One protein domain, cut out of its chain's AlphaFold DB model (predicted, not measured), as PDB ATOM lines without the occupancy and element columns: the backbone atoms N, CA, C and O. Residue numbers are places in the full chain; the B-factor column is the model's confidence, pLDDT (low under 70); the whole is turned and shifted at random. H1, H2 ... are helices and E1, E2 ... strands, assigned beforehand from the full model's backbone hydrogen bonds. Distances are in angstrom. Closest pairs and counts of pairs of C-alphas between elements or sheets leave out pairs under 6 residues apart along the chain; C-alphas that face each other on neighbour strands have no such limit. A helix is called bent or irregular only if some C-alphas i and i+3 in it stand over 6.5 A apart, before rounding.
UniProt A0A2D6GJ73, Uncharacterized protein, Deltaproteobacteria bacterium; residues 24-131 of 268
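Overview. This is residues 24 to 131 of the 268 residues of an uncharacterized protein of Deltaproteobacteria bacterium (UniProt A0A2D6GJ73). One strongly twisted sheet of five strands has the helix H1 packed over one face, while two short helices, H2 and H3, follow H1 in the chain and lie away from the sheet. A long loop, residues 76 to 93, leads from H3 back to the edge strand E3, and a short antiparallel pairing of residues 80 to 81 with 42 to 43 ties it to E2 on the way. The 108 printed residues include three named helices and five named strands, along the chain E1 E2 H1 H2 H3 E3 E4 E5, and under half of the residues are in these elements. The sheet is mixed, in the order E3 E1 E2 E4 E5, and the class is mixed, helices and strands. The whole is compact, with a radius of gyration of the C-alphas of 13.6 A and spans of 40 by 33 by 25 A.

Arrangement. E1, residues 27 to 34, and E2, residues 42 to 48, form an antiparallel hairpin, with N 30 and O 46 at 2.8 A. H1, residues 51 to 58, is on the sheet at a height of 7.5 A, only just over E1, on which 3 of its C-alphas fall. On the local plane it runs slantwise to E1 at 58 degrees, only just short of across. H2, residues 61 to 66, is irregular, with C-alphas 62 and 65 7.8 A apart. H1 and H2 only just touch, only at the corner by their link, with 3 pairs of C-alphas within 8 A; the closest are those of Trp 57 and Asn 63, 7.1 A apart. H3, residues 72 to 75, is not on the sheet. E3, residues 94 to 98, is antiparallel to E1, with N 97 and O 31 at 2.8 A. E4, residues 109 to 113, is parallel to E2, with N 112 and O 45 at 2.9 A. E5, residues 122 to 125, forms a hairpin with E4, with N 111 and O 123 at 2.8 A. In H1 every O i to N i+4 pair is within hydrogen-bond range; in H2 0 of 2 are, beside 1 of 3 O i to N i+3 pairs, and H3 is too short for an i+4 pair.

Along the chain. E1 begins at C-alpha 27 (0.337, -48.199, -12.947) and measures 22.0 A; E2 measures 19.2 A. H1, H2 and H3 measure 10.6, 10.2 and 5.8 A. E3 and E4 measure 13.2 and 13.1 A. E5, 9.1 A, ends at C-alpha 125 (-1.470, -50.411, -0.369).

Size, cuts and confidence. The farthest C-alphas, of Gln 70 and Lys 131, are 41.2 A apart. The printed part has no cut, and its long link is H3 to E3. The pLDDT is under 70 at 16 residues, among them 69 to 76 and 129 to 131.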
ATOM      1  N   SER A  24       1.698 -48.248  -8.380       91.69
ATOM      2  CA  SER A  24       1.400 -49.582  -7.849       91.69
ATOM      3  C   SER A  24       1.282 -50.534  -9.041       91.69
ATOM      4  O   SER A  24       0.633 -50.185 -10.024       91.69
ATOM      5  N   ASP A  25       1.974 -51.675  -9.013       89.06
ATOM      6  CA  ASP A  25       2.036 -52.658 -10.112       89.06
ATOM      7  C   ASP A  25       2.245 -52.038 -11.507       89.06
ATOM      8  O   ASP A  25       1.553 -52.348 -12.475       89.06
ATOM      9  N   GLY A  26       3.184 -51.091 -11.601       87.69
ATOM     10  CA  GLY A  26       3.527 -50.402 -12.853       87.69
ATOM     11  C   GLY A  26       2.507 -49.362 -13.336       87.69
ATOM     12  O   GLY A  26       2.744 -48.717 -14.355       87.69
ATOM     13  N   ARG A  27       1.407 -49.149 -12.608       92.56
ATOM     14  CA  ARG A  27       0.337 -48.199 -12.947       92.56
ATOM     15  C   ARG A  27       0.302 -47.043 -11.955       92.56
ATOM     16  O   ARG A  27       0.764 -47.178 -10.828       92.56
ATOM     17  N   GLN A  28      -0.219 -45.900 -12.377       94.75
ATOM     18  CA  GLN A  28      -0.219 -44.665 -11.590       94.75
ATOM     19  C   GLN A  28      -1.293 -44.698 -10.508       94.75
ATOM     20  O   GLN A  28      -2.341 -45.310 -10.690       94.75
ATOM     21  N   ILE A  29      -1.046 -44.010  -9.397       96.38
ATOM     22  CA  ILE A  29      -2.023 -43.813  -8.328       96.38
ATOM     23  C   ILE A  29      -2.609 -42.405  -8.454       96.38
ATOM     24  O   ILE A  29      -1.891 -41.402  -8.532       96.38
ATOM     25  N   PHE A  30      -3.933 -42.338  -8.476       96.38
ATOM     26  CA  PHE A  30      -4.717 -41.114  -8.485       96.38
ATOM     27  C   PHE A  30      -5.517 -41.002  -7.194       96.38
ATOM     28  O   PHE A  30      -5.980 -42.003  -6.657       96.38
ATOM     29  N   MET A  31      -5.714 -39.777  -6.729       95.00
ATOM     30  CA  MET A  31      -6.711 -39.445  -5.722       95.00
ATOM     31  C   MET A  31      -7.928 -38.852  -6.427       95.00
ATOM     32  O   MET A  31      -7.805 -37.883  -7.180       95.00
ATOM     33  N   LEU A  32      -9.091 -39.432  -6.171       93.69
ATOM     34  CA  LEU A  32     -10.385 -38.876  -6.527       93.69
ATOM     35  C   LEU A  32     -10.944 -38.152  -5.308       93.69
ATOM     36  O   LEU A  32     -11.226 -38.787  -4.298       93.69
ATOM     37  N   LEU A  33     -11.099 -36.840  -5.402       90.12
ATOM     38  CA  LEU A  33     -11.785 -36.021  -4.412       90.12
ATOM     39  C   LEU A  33     -13.245 -35.857  -4.813       90.12
ATOM     40  O   LEU A  33     -13.532 -35.452  -5.941       90.12
ATOM     41  N   ASP A  34     -14.143 -36.129  -3.876       87.81
ATOM     42  CA  ASP A  34     -15.563 -35.851  -4.029       87.81
ATOM     43  C   ASP A  34     -15.870 -34.429  -3.552       87.81
ATOM     44  O   ASP A  34     -15.627 -34.055  -2.397       87.81
ATOM     45  N   LEU A  35     -16.352 -33.617  -4.487       83.81
ATOM     46  CA  LEU A  35     -16.669 -32.206  -4.290       83.81
ATOM     47  C   LEU A  35     -18.182 -31.966  -4.225       83.81
ATOM     48  O   LEU A  35     -18.623 -30.822  -4.124       83.81
ATOM     49  N   ARG A  36     -19.001 -33.023  -4.273       82.56
ATOM     50  CA  ARG A  36     -20.451 -32.910  -4.097       82.56
ATOM     51  C   ARG A  36     -20.773 -32.552  -2.657       82.56
ATOM     52  O   ARG A  36     -20.105 -32.993  -1.720       82.56
ATOM     53  N   LYS A  37     -21.838 -31.778  -2.462       75.75
ATOM     54  CA  LYS A  37     -22.195 -31.220  -1.154       75.75
ATOM     55  C   LYS A  37     -22.352 -32.308  -0.085       75.75
ATOM     56  O   LYS A  37     -21.820 -32.145   1.011       75.75
ATOM     57  N   GLU A  38     -22.990 -33.431  -0.411       71.31
ATOM     58  CA  GLU A  38     -23.245 -34.545   0.515       71.31
ATOM     59  C   GLU A  38     -21.991 -35.375   0.848       71.31
ATOM     60  O   GLU A  38     -21.948 -36.063   1.869       71.31
ATOM     61  N   HIS A  39     -20.945 -35.289   0.022       69.62
ATOM     62  CA  HIS A  39     -19.705 -36.062   0.149       69.62
ATOM     63  C   HIS A  39     -18.463 -35.180   0.327       69.62
ATOM     64  O   HIS A  39     -17.337 -35.672   0.239       69.62
ATOM     65  N   THR A  40     -18.658 -33.890   0.617       69.06
ATOM     66  CA  THR A  40     -17.577 -32.899   0.671       69.06
ATOM     67  C   THR A  40     -16.456 -33.372   1.589       69.06
ATOM     68  O   THR A  40     -16.656 -33.578   2.788       69.06
ATOM     69  N   GLY A  41     -15.254 -33.497   1.028       70.25
ATOM     70  CA  GLY A  41     -14.075 -33.912   1.785       70.25
ATOM     71  C   GLY A  41     -13.941 -35.424   1.942       70.25
ATOM     72  O   GLY A  41     -13.214 -35.863   2.828       70.25
ATOM     73  N   LYS A  42     -14.603 -36.222   1.100       86.19
ATOM     74  CA  LYS A  42     -14.305 -37.648   0.935       86.19
ATOM     75  C   LYS A  42     -13.382 -37.874  -0.262       86.19
ATOM     76  O   LYS A  42     -13.405 -37.114  -1.233       86.19
ATOM     77  N   CYS A  43     -12.562 -38.916  -0.198       91.19
ATOM     78  CA  CYS A  43     -11.687 -39.310  -1.290       91.19
ATOM     79  C   CYS A  43     -11.567 -40.824  -1.465       91.19
ATOM     80  O   CYS A  43     -11.828 -41.592  -0.537       91.19
ATOM     81  N   LEU A  44     -11.144 -41.224  -2.666       93.38
ATOM     82  CA  LEU A  44     -10.719 -42.581  -3.010       93.38
ATOM     83  C   LEU A  44      -9.327 -42.541  -3.638       93.38
ATOM     84  O   LEU A  44      -8.977 -41.583  -4.334       93.38
ATOM     85  N   TYR A  45      -8.568 -43.617  -3.459       95.38
ATOM     86  CA  TYR A  45      -7.319 -43.839  -4.179       95.38
ATOM     87  C   TYR A  45      -7.525 -44.891  -5.259       95.38
ATOM     88  O   TYR A  45      -8.027 -45.981  -4.996       95.38
ATOM     89  N   ILE A  46      -7.133 -44.567  -6.486       96.50
ATOM     90  CA  ILE A  46      -7.425 -45.374  -7.668       96.50
ATOM     91  C   ILE A  46      -6.135 -45.603  -8.442       96.50
ATOM     92  O   ILE A  46      -5.431 -44.661  -8.811       96.50
ATOM     93  N   ARG A  47      -5.838 -46.863  -8.739       96.38
ATOM     94  CA  ARG A  47      -4.766 -47.260  -9.640       96.38
ATOM     95  C   ARG A  47      -5.260 -47.257 -11.083       96.38
ATOM     96  O   ARG A  47      -6.185 -47.990 -11.428       96.38
ATOM     97  N   ALA A  48      -4.595 -46.485 -11.936       96.81
ATOM     98  CA  ALA A  48      -4.895 -46.377 -13.359       96.81
ATOM     99  C   ALA A  48      -3.643 -46.052 -14.197       96.81
ATOM    100  O   ALA A  48      -2.650 -45.522 -13.710       96.81
ATOM    101  N   ASN A  49      -3.676 -46.337 -15.492       93.75
ATOM    102  CA  ASN A  49      -2.663 -45.936 -16.470       93.75
ATOM    103  C   ASN A  49      -2.746 -44.444 -16.794       93.75
ATOM    104  O   ASN A  49      -1.751 -43.817 -17.150       93.75
ATOM    105  N   SER A  50      -3.945 -43.869 -16.710       92.19
ATOM    106  CA  SER A  50      -4.167 -42.465 -17.011       92.19
ATOM    107  C   SER A  50      -5.375 -41.925 -16.264       92.19
ATOM    108  O   SER A  50      -6.253 -42.658 -15.825       92.19
ATOM    109  N   ARG A  51      -5.462 -40.598 -16.188       92.38
ATOM    110  CA  ARG A  51      -6.647 -39.933 -15.649       92.38
ATOM    111  C   ARG A  51      -7.898 -40.175 -16.503       92.38
ATOM    112  O   ARG A  51      -8.994 -40.149 -15.971       92.38
ATOM    113  N   GLN A  52      -7.725 -40.376 -17.810       92.75
ATOM    114  CA  GLN A  52      -8.828 -40.702 -18.715       92.75
ATOM    115  C   GLN A  52      -9.457 -42.048 -18.328       92.75
ATOM    116  O   GLN A  52     -10.670 -42.143 -18.240       92.75
ATOM    117  N   GLU A  53      -8.636 -43.038 -17.977       95.62
ATOM    118  CA  GLU A  53      -9.125 -44.333 -17.489       95.62
ATOM    119  C   GLU A  53      -9.873 -44.196 -16.151       95.62
ATOM    120  O   GLU A  53     -10.878 -44.863 -15.945       95.62
ATOM    121  N   VAL A  54      -9.448 -43.286 -15.261       95.81
ATOM    122  CA  VAL A  54     -10.209 -42.975 -14.031       95.81
ATOM    123  C   VAL A  54     -11.572 -42.355 -14.359       95.81
ATOM    124  O   VAL A  54     -12.567 -42.714 -13.740       95.81
ATOM    125  N   MET A  55     -11.629 -41.438 -15.331       95.00
ATOM    126  CA  MET A  55     -12.892 -40.842 -15.787       95.00
ATOM    127  C   MET A  55     -13.829 -41.907 -16.361       95.00
ATOM    128  O   MET A  55     -14.986 -41.964 -15.967       95.00
ATOM    129  N   GLU A  56     -13.320 -42.775 -17.237       94.94
ATOM    130  CA  GLU A  56     -14.075 -43.885 -17.837       94.94
ATOM    131  C   GLU A  56     -14.558 -44.893 -16.797       94.94
ATOM    132  O   GLU A  56     -15.669 -45.402 -16.906       94.94
ATOM    133  N   TRP A  57     -13.742 -45.169 -15.780       94.62
ATOM    134  CA  TRP A  57     -14.140 -45.999 -14.651       94.62
ATOM    135  C   TRP A  57     -15.277 -45.347 -13.855       94.62
ATOM    136  O   TRP A  57     -16.237 -46.029 -13.519       94.62
ATOM    137  N   LEU A  58     -15.232 -44.036 -13.602       92.69
ATOM    138  CA  LEU A  58     -16.275 -43.342 -12.832       92.69
ATOM    139  C   LEU A  58     -17.647 -43.313 -13.510       92.69
ATOM    140  O   LEU A  58     -18.653 -43.428 -12.821       92.69
ATOM    141  N   ILE A  59     -17.690 -43.151 -14.834       92.31
ATOM    142  CA  ILE A  59     -18.949 -43.100 -15.607       92.31
ATOM    143  C   ILE A  59     -19.427 -44.478 -16.072       92.31
ATOM    144  O   ILE A  59     -20.445 -44.578 -16.753       92.31
ATOM    145  N   ALA A  60     -18.684 -45.544 -15.764       91.25
ATOM    146  CA  ALA A  60     -19.081 -46.892 -16.135       91.25
ATOM    147  C   ALA A  60     -20.423 -47.243 -15.477       91.25
ATOM    148  O   ALA A  60     -20.623 -46.994 -14.289       91.25
ATOM    149  N   GLY A  61     -21.345 -47.838 -16.241       87.50
ATOM    150  CA  GLY A  61     -22.687 -48.162 -15.751       87.50
ATOM    151  C   GLY A  61     -22.672 -49.126 -14.561       87.50
ATOM    152  O   GLY A  61     -23.526 -49.039 -13.687       87.50
ATOM    153  N   GLU A  62     -21.664 -49.992 -14.498       88.94
ATOM    154  CA  GLU A  62     -21.417 -50.926 -13.402       88.94
ATOM    155  C   GLU A  62     -20.955 -50.220 -12.119       88.94
ATOM    156  O   GLU A  62     -21.051 -50.786 -11.039       88.94
ATOM    157  N   ASN A  63     -20.457 -48.987 -12.225       88.25
ATOM    158  CA  ASN A  63     -19.923 -48.212 -11.111       88.25
ATOM    159  C   ASN A  63     -20.886 -47.122 -10.607       88.25
ATOM    160  O   ASN A  63     -20.484 -46.278  -9.801       88.25
ATOM    161  N   LYS A  64     -22.155 -47.138 -11.041       82.38
ATOM    162  CA  LYS A  64     -23.175 -46.153 -10.636       82.38
ATOM    163  C   LYS A  64     -23.316 -46.007  -9.118       82.38
ATOM    164  O   LYS A  64     -23.521 -44.891  -8.649       82.38
ATOM    165  N   GLY A  65     -23.074 -47.071  -8.347       77.56
ATOM    166  CA  GLY A  65     -23.046 -47.022  -6.881       77.56
ATOM    167  C   GLY A  65     -22.059 -46.002  -6.276       77.56
ATOM    168  O   GLY A  65     -22.274 -45.552  -5.154       77.56
ATOM    169  N   LEU A  66     -21.013 -45.560  -6.999       78.44
ATOM    170  CA  LEU A  66     -20.127 -44.453  -6.564       78.44
ATOM    171  C   LEU A  66     -20.822 -43.090  -6.582       78.44
ATOM    172  O   LEU A  66     -20.436 -42.164  -5.858       78.44
ATOM    173  N   LEU A  67     -21.806 -42.957  -7.465       75.31
ATOM    174  CA  LEU A  67     -22.549 -41.734  -7.703       75.31
ATOM    175  C   LEU A  67     -23.787 -41.694  -6.797       75.31
ATOM    176  O   LEU A  67     -24.159 -40.626  -6.325       75.31
ATOM    177  N   GLU A  68     -24.373 -42.830  -6.436       71.38
ATOM    178  CA  GLU A  68     -25.569 -42.877  -5.591       71.38
ATOM    179  C   GLU A  68     -25.279 -42.520  -4.115       71.38
ATOM    180  O   GLU A  68     -24.498 -43.167  -3.420       71.38
ATOM    181  N   ILE A  69     -25.938 -41.467  -3.612       58.47
ATOM    182  CA  ILE A  69     -25.763 -40.939  -2.242       58.47
ATOM    183  C   ILE A  69     -26.406 -41.869  -1.191       58.47
ATOM    184  O   ILE A  69     -25.994 -41.885  -0.029       58.47
ATOM    185  N   GLN A  70     -27.418 -42.650  -1.584       51.91
ATOM    186  CA  GLN A  70     -28.167 -43.557  -0.709       51.91
ATOM    187  C   GLN A  70     -28.500 -44.866  -1.431       51.91
ATOM    188  O   GLN A  70     -29.575 -45.014  -1.999       51.91
ATOM    189  N   ASN A  71     -27.589 -45.833  -1.369       50.91
ATOM    190  CA  ASN A  71     -27.882 -47.227  -1.708       50.91
ATOM    191  C   ASN A  71     -27.063 -48.169  -0.808       50.91
ATOM    192  O   ASN A  71     -26.039 -47.766  -0.252       50.91
ATOM    193  N   GLU A  72     -27.496 -49.415  -0.634       49.91
ATOM    194  CA  GLU A  72     -26.774 -50.449   0.114       49.91
ATOM    195  C   GLU A  72     -25.355 -50.675  -0.438       49.91
ATOM    196  O   GLU A  72     -24.430 -50.895   0.345       49.91
ATOM    197  N   GLU A  73     -25.149 -50.482  -1.748       52.38
ATOM    198  CA  GLU A  73     -23.833 -50.523  -2.409       52.38
ATOM    199  C   GLU A  73     -22.873 -49.417  -1.941       52.38
ATOM    200  O   GLU A  73     -21.662 -49.632  -1.884       52.38
ATOM    201  N   SER A  74     -23.385 -48.259  -1.503       56.69
ATOM    202  CA  SER A  74     -22.544 -47.166  -0.980       56.69
ATOM    203  C   SER A  74     -21.756 -47.570   0.274       56.69
ATOM    204  O   SER A  74     -20.716 -46.980   0.571       56.69
ATOM    205  N   ARG A  75     -22.216 -48.611   0.990       58.16
ATOM    206  CA  ARG A  75     -21.534 -49.186   2.161       58.16
ATOM    207  C   ARG A  75     -20.314 -50.028   1.791       58.16
ATOM    208  O   ARG A  75     -19.465 -50.241   2.651       58.16
ATOM    209  N   LEU A  76     -20.224 -50.503   0.547       64.62
ATOM    210  CA  LEU A  76     -19.074 -51.262   0.045       64.62
ATOM    211  C   LEU A  76     -17.905 -50.338  -0.323       64.62
ATOM    212  O   LEU A  76     -16.754 -50.769  -0.367       64.62
ATOM    213  N   ILE A  77     -18.185 -49.051  -0.546       77.00
ATOM    214  CA  ILE A  77     -17.183 -48.076  -0.964       77.00
ATOM    215  C   ILE A  77     -16.498 -47.483   0.267       77.00
ATOM    216  O   ILE A  77     -17.058 -46.696   1.031       77.00
ATOM    217  N   SER A  78     -15.223 -47.824   0.415       78.12
ATOM    218  CA  SER A  78     -14.323 -47.318   1.452       78.12
ATOM    219  C   SER A  78     -13.881 -45.875   1.173       78.12
ATOM    220  O   SER A  78     -12.742 -45.626   0.775       78.12
ATOM    221  N   TRP A  79     -14.790 -44.915   1.357       83.12
ATOM    222  CA  TRP A  79     -14.469 -43.486   1.318       83.12
ATOM    223  C   TRP A  79     -13.593 -43.082   2.505       83.12
ATOM    224  O   TRP A  79     -13.919 -43.365   3.658       83.12
ATOM    225  N   ILE A  80     -12.518 -42.348   2.230       84.44
ATOM    226  CA  ILE A  80     -11.604 -41.826   3.249       84.44
ATOM    227  C   ILE A  80     -11.862 -40.330   3.423       84.44
ATOM    228  O   ILE A  80     -12.218 -39.637   2.473       84.44
ATOM    229  N   THR A  81     -11.701 -39.811   4.640       82.62
ATOM    230  CA  THR A  81     -11.790 -38.363   4.868       82.62
ATOM    231  C   THR A  81     -10.526 -37.689   4.345       82.62
ATOM    232  O   THR A  81      -9.430 -37.951   4.835       82.62
ATOM    233  N   ALA A  82     -10.679 -36.812   3.360       80.31
ATOM    234  CA  ALA A  82      -9.619 -35.946   2.877       80.31
ATOM    235  C   ALA A  82      -9.345 -34.811   3.872       80.31
ATOM    236  O   ALA A  82     -10.223 -34.383   4.628       80.31
ATOM    237  N   GLU A  83      -8.129 -34.270   3.835       74.75
ATOM    238  CA  GLU A  83      -7.782 -33.095   4.631       74.75
ATOM    239  C   GLU A  83      -8.742 -31.931   4.361       74.75
ATOM    240  O   GLU A  83      -9.011 -31.550   3.215       74.75
ATOM    241  N   LYS A  84      -9.243 -31.321   5.441       69.19
ATOM    242  CA  LYS A  84     -10.087 -30.131   5.347       69.19
ATOM    243  C   LYS A  84      -9.243 -28.948   4.897       69.19
ATOM    244  O   LYS A  84      -8.448 -28.410   5.663       69.19
ATOM    245  N   LYS A  85      -9.477 -28.500   3.668       72.88
ATOM    246  CA  LYS A  85      -8.858 -27.297   3.110       72.88
ATOM    247  C   LYS A  85      -9.920 -26.268   2.764       72.88
ATOM    248  O   LYS A  85     -11.003 -26.625   2.301       72.88
ATOM    249  N   LYS A  86      -9.614 -24.982   2.958       73.12
ATOM    250  CA  LYS A  86     -10.489 -23.898   2.501       73.12
ATOM    251  C   LYS A  86     -10.430 -23.851   0.975       73.12
ATOM    252  O   LYS A  86      -9.390 -23.517   0.413       73.12
ATOM    253  N   ARG A  87     -11.516 -24.241   0.313       73.62
ATOM    254  CA  ARG A  87     -11.593 -24.321  -1.151       73.62
ATOM    255  C   ARG A  87     -12.200 -23.051  -1.739       73.62
ATOM    256  O   ARG A  87     -13.039 -22.413  -1.105       73.62
ATOM    257  N   GLY A  88     -11.763 -22.701  -2.947       72.44
ATOM    258  CA  GLY A  88     -12.443 -21.706  -3.776       72.44
ATOM    259  C   GLY A  88     -13.787 -22.216  -4.307       72.44
ATOM    260  O   GLY A  88     -14.305 -23.241  -3.862       72.44
ATOM    261  N   LEU A  89     -14.356 -21.507  -5.284       69.88
ATOM    262  CA  LEU A  89     -15.634 -21.879  -5.890       69.88
ATOM    263  C   LEU A  89     -15.535 -23.252  -6.580       69.88
ATOM    264  O   LEU A  89     -14.799 -23.414  -7.552       69.88
ATOM    265  N   GLN A  90     -16.305 -24.225  -6.093       69.12
ATOM    266  CA  GLN A  90     -16.385 -25.568  -6.668       69.12
ATOM    267  C   GLN A  90     -17.462 -25.596  -7.754       69.12
ATOM    268  O   GLN A  90     -18.605 -25.218  -7.507       69.12
ATOM    269  N   LYS A  91     -17.080 -26.002  -8.968       73.75
ATOM    270  CA  LYS A  91     -17.980 -26.082 -10.132       73.75
ATOM    271  C   LYS A  91     -18.164 -27.500 -10.671       73.75
ATOM    272  O   LYS A  91     -18.969 -27.690 -11.568       73.75
ATOM    273  N   GLU A  92     -17.385 -28.457 -10.178       84.50
ATOM    274  CA  GLU A  92     -17.335 -29.830 -10.690       84.50
ATOM    275  C   GLU A  92     -17.574 -30.795  -9.538       84.50
ATOM    276  O   GLU A  92     -17.175 -30.502  -8.410       84.50
ATOM    277  N   SER A  93     -18.199 -31.937  -9.825       86.38
ATOM    278  CA  SER A  93     -18.541 -32.945  -8.815       86.38
ATOM    279  C   SER A  93     -17.315 -33.677  -8.280       86.38
ATOM    280  O   SER A  93     -17.307 -34.105  -7.130       86.38
ATOM    281  N   PHE A  94     -16.269 -33.811  -9.097       88.94
ATOM    282  CA  PHE A  94     -15.082 -34.584  -8.754       88.94
ATOM    283  C   PHE A  94     -13.794 -33.877  -9.156       88.94
ATOM    284  O   PHE A  94     -13.704 -33.266 -10.222       88.94
ATOM    285  N   GLU A  95     -12.752 -34.049  -8.342       89.25
ATOM    286  CA  GLU A  95     -11.384 -33.681  -8.690       89.25
ATOM    287  C   GLU A  95     -10.478 -34.921  -8.769       89.25
ATOM    288  O   GLU A  95     -10.317 -35.642  -7.792       89.25
ATOM    289  N   ILE A  96      -9.847 -35.166  -9.929       92.75
ATOM    290  CA  ILE A  96      -8.903 -36.282 -10.117       92.75
ATOM    291  C   ILE A  96      -7.459 -35.766 -10.138       92.75
ATOM    292  O   ILE A  96      -7.002 -35.151 -11.119       92.75
ATOM    293  N   VAL A  97      -6.723 -36.075  -9.075       91.94
ATOM    294  CA  VAL A  97      -5.334 -35.667  -8.848       91.94
ATOM    295  C   VAL A  97      -4.410 -36.857  -9.078       91.94
ATOM    296  O   VAL A  97      -4.610 -37.927  -8.519       91.94
ATOM    297  N   ARG A  98      -3.376 -36.684  -9.906       93.69
ATOM    298  CA  ARG A  98      -2.283 -37.663  -9.993       93.69
ATOM    299  C   ARG A  98      -1.371 -37.451  -8.797       93.69
ATOM    300  O   ARG A  98      -0.856 -36.343  -8.662       93.69
ATOM    301  N   LEU A  99      -1.136 -38.500  -8.018       93.88
ATOM    302  CA  LEU A  99      -0.235 -38.418  -6.880       93.88
ATOM    303  C   LEU A  99       1.217 -38.601  -7.313       93.88
ATOM    304  O   LEU A  99       1.550 -39.427  -8.172       93.88
ATOM    305  N   LEU A 100       2.087 -37.815  -6.701       91.69
ATOM    306  CA  LEU A 100       3.524 -38.036  -6.670       91.69
ATOM    307  C   LEU A 100       3.856 -38.959  -5.490       91.69
ATOM    308  O   LEU A 100       3.085 -39.049  -4.540       91.69
ATOM    309  N   GLU A 101       4.991 -39.662  -5.521       89.44
ATOM    310  CA  GLU A 101       5.354 -40.581  -4.422       89.44
ATOM    311  C   GLU A 101       5.449 -39.876  -3.063       89.44
ATOM    312  O   GLU A 101       5.058 -40.451  -2.056       89.44
ATOM    313  N   GLU A 102       5.903 -38.620  -3.042       87.81
ATOM    314  CA  GLU A 102       5.979 -37.794  -1.828       87.81
ATOM    315  C   GLU A 102       4.619 -37.255  -1.346       87.81
ATOM    316  O   GLU A 102       4.560 -36.612  -0.306       87.81
ATOM    317  N   GLU A 103       3.545 -37.480  -2.108       90.00
ATOM    318  CA  GLU A 103       2.174 -37.067  -1.774       90.00
ATOM    319  C   GLU A 103       1.299 -38.243  -1.332       90.00
ATOM    320  O   GLU A 103       0.104 -38.071  -1.087       90.00
ATOM    321  N   LEU A 104       1.861 -39.454  -1.290       91.06
ATOM    322  CA  LEU A 104       1.147 -40.605  -0.762       91.06
ATOM    323  C   LEU A 104       0.893 -40.418   0.743       91.06
ATOM    324  O   LEU A 104       1.747 -39.855   1.431       91.06
ATOM    325  N   PRO A 105      -0.247 -40.907   1.262       89.06
ATOM    326  CA  PRO A 105      -0.487 -40.982   2.699       89.06
ATOM    327  C   PRO A 105       0.662 -41.660   3.447       89.06
ATOM    328  O   PRO A 105       1.341 -42.530   2.907       89.06
ATOM    329  N   GLU A 106       0.863 -41.295   4.711       86.62
ATOM    330  CA  GLU A 106       1.899 -41.927   5.541       86.62
ATOM    331  C   GLU A 106       1.524 -43.353   5.963       86.62
ATOM    332  O   GLU A 106       2.409 -44.168   6.230       86.62
ATOM    333  N   THR A 107       0.224 -43.646   6.024       88.25
ATOM    334  CA  THR A 107      -0.343 -44.924   6.461       88.25
ATOM    335  C   THR A 107      -0.862 -45.748   5.288       88.25
ATOM    336  O   THR A 107      -1.160 -45.216   4.217       88.25
ATOM    337  N   GLU A 108      -1.030 -47.052   5.517       91.06
ATOM    338  CA  GLU A 108      -1.713 -47.943   4.578       91.06
ATOM    339  C   GLU A 108      -3.116 -47.417   4.230       91.06
ATOM    340  O   GLU A 108      -3.823 -46.870   5.083       91.06
ATOM    341  N   PHE A 109      -3.520 -47.582   2.971       90.88
ATOM    342  CA  PHE A 109      -4.842 -47.194   2.488       90.88
ATOM    343  C   PHE A 109      -5.399 -48.192   1.470       90.88
ATOM    344  O   PHE A 109      -4.663 -48.970   0.861       90.88
ATOM    345  N   GLN A 110      -6.717 -48.142   1.266       92.94
ATOM    346  CA  GLN A 110      -7.411 -48.975   0.285       92.94
ATOM    347  C   GLN A 110      -7.278 -48.392  -1.124       92.94
ATOM    348  O   GLN A 110      -7.596 -47.223  -1.362       92.94
ATOM    349  N   LEU A 111      -6.806 -49.218  -2.056       94.44
ATOM    350  CA  LEU A 111      -6.546 -48.859  -3.444       94.44
ATOM    351  C   LEU A 111      -7.478 -49.638  -4.380       94.44
ATOM    352  O   LEU A 111      -7.409 -50.866  -4.449       94.44
ATOM    353  N   TYR A 112      -8.302 -48.907  -5.130       94.88
ATOM    354  CA  TYR A 112      -9.149 -49.447  -6.200       94.88
ATOM    355  C   TYR A 112      -8.341 -49.649  -7.484       94.88
ATOM    356  O   TYR A 112      -7.379 -48.921  -7.738       94.88
ATOM    357  N   ASP A 113      -8.753 -50.582  -8.342       94.88
ATOM    358  CA  ASP A 113      -8.189 -50.755  -9.684       94.88
ATOM    359  C   ASP A 113      -9.199 -50.303 -10.747       94.88
ATOM    360  O   ASP A 113     -10.270 -50.884 -10.875       94.88
ATOM    361  N   ALA A 114      -8.841 -49.306 -11.563       95.19
ATOM    362  CA  ALA A 114      -9.732 -48.780 -12.602       95.19
ATOM    363  C   ALA A 114     -10.095 -49.793 -13.716       95.19
ATOM    364  O   ALA A 114     -10.952 -49.510 -14.551       95.19
ATOM    365  N   ARG A 115      -9.449 -50.968 -13.762       93.38
ATOM    366  CA  ARG A 115      -9.833 -52.080 -14.654       93.38
ATOM    367  C   ARG A 115     -11.002 -52.890 -14.108       93.38
ATOM    368  O   ARG A 115     -11.682 -53.549 -14.887       93.38
ATOM    369  N   GLU A 116     -11.214 -52.871 -12.798       91.25
ATOM    370  CA  GLU A 116     -12.280 -53.615 -12.140       91.25
ATOM    371  C   GLU A 116     -13.512 -52.725 -12.006       91.25
ATOM    372  O   GLU A 116     -13.478 -51.697 -11.334       91.25
ATOM    373  N   ARG A 117     -14.601 -53.098 -12.676       89.19
ATOM    374  CA  ARG A 117     -15.874 -52.367 -12.652       89.19
ATOM    375  C   ARG A 117     -16.922 -53.200 -11.914       89.19
ATOM    376  O   ARG A 117     -16.912 -54.424 -12.027       89.19
ATOM    377  N   GLY A 118     -17.782 -52.552 -11.136       81.81
ATOM    378  CA  GLY A 118     -18.885 -53.149 -10.375       81.81
ATOM    379  C   GLY A 118     -18.499 -53.960  -9.137       81.81
ATOM    380  O   GLY A 118     -19.311 -54.093  -8.231       81.81
ATOM    381  N   SER A 119     -17.271 -54.484  -9.044       80.00
ATOM    382  CA  SER A 119     -16.839 -55.275  -7.881       80.00
ATOM    383  C   SER A 119     -16.519 -54.421  -6.651       80.00
ATOM    384  O   SER A 119     -16.604 -54.917  -5.532       80.00
ATOM    385  N   PHE A 120     -16.090 -53.169  -6.859       82.25
ATOM    386  CA  PHE A 120     -15.541 -52.268  -5.832       82.25
ATOM    387  C   PHE A 120     -14.489 -52.914  -4.916       82.25
ATOM    388  O   PHE A 120     -14.241 -52.442  -3.806       82.25
ATOM    389  N   ASN A 121     -13.831 -53.972  -5.398       85.19
ATOM    390  CA  ASN A 121     -12.765 -54.626  -4.666       85.19
ATOM    391  C   ASN A 121     -11.593 -53.663  -4.496       85.19
ATOM    392  O   ASN A 121     -11.253 -52.869  -5.381       85.19
ATOM    393  N   THR A 122     -10.955 -53.764  -3.340       89.88
ATOM    394  CA  THR A 122      -9.792 -52.958  -2.995       89.88
ATOM    395  C   THR A 122      -8.635 -53.851  -2.599       89.88
ATOM    396  O   THR A 122      -8.798 -54.995  -2.175       89.88
ATOM    397  N   SER A 123      -7.437 -53.309  -2.772       91.88
ATOM    398  CA  SER A 123      -6.210 -53.885  -2.244       91.88
ATOM    399  C   SER A 123      -5.615 -52.927  -1.220       91.88
ATOM    400  O   SER A 123      -5.587 -51.716  -1.449       91.88
ATOM    401  N   SER A 124      -5.111 -53.463  -0.109       91.50
ATOM    402  CA  SER A 124      -4.302 -52.685   0.828       91.50
ATOM    403  C   SER A 124      -2.992 -52.273   0.156       91.50
ATOM    404  O   SER A 124      -2.226 -53.119  -0.314       91.50
ATOM    405  N   PHE A 125      -2.721 -50.970   0.123       91.31
ATOM    406  CA  PHE A 125      -1.470 -50.411  -0.369       91.31
ATOM    407  C   PHE A 125      -0.728 -49.716   0.768       91.31
ATOM    408  O   PHE A 125      -1.228 -48.749   1.340       91.31
ATOM    409  N   ASP A 126       0.483 -50.191   1.053       89.94
ATOM    410  CA  ASP A 126       1.391 -49.611   2.041       89.94
ATOM    411  C   ASP A 126       2.463 -48.757   1.331       89.94
ATOM    412  O   ASP A 126       3.345 -49.304   0.651       89.94
ATOM    413  N   PRO A 127       2.418 -47.420   1.476       84.62
ATOM    414  CA  PRO A 127       3.387 -46.507   0.872       84.62
ATOM    415  C   PRO A 127       4.816 -46.705   1.383       84.62
ATOM    416  O   PRO A 127       5.768 -46.444   0.643       84.62
ATOM    417  N   GLN A 128       4.978 -47.199   2.615       76.44
ATOM    418  CA  GLN A 128       6.273 -47.376   3.272       76.44
ATOM    419  C   GLN A 128       6.963 -48.689   2.894       76.44
ATOM    420  O   GLN A 128       8.181 -48.805   3.022       76.44
ATOM    421  N   ARG A 129       6.231 -49.665   2.339       65.12
ATOM    422  CA  ARG A 129       6.815 -50.925   1.833       65.12
ATOM    423  C   ARG A 129       7.739 -50.749   0.625       65.12
ATOM    424  O   ARG A 129       8.383 -51.710   0.195       65.12
ATOM    425  N   LYS A 130       7.852 -49.542   0.062       55.84
ATOM    426  CA  LYS A 130       8.792 -49.248  -1.024       55.84
ATOM    427  C   LYS A 130      10.190 -48.917  -0.497       55.84
ATOM    428  O   LYS A 130      10.373 -48.046   0.342       55.84
ATOM    429  N   LYS A 131      11.181 -49.609  -1.076       47.66
ATOM    430  CA  LYS A 131      12.630 -49.445  -0.869       47.66
ATOM    431  C   LYS A 131      13.035 -47.979  -0.685       47.66
ATOM    432  O   LYS A 131      12.786 -47.160  -1.570       47.66
TER     433      LYS A 131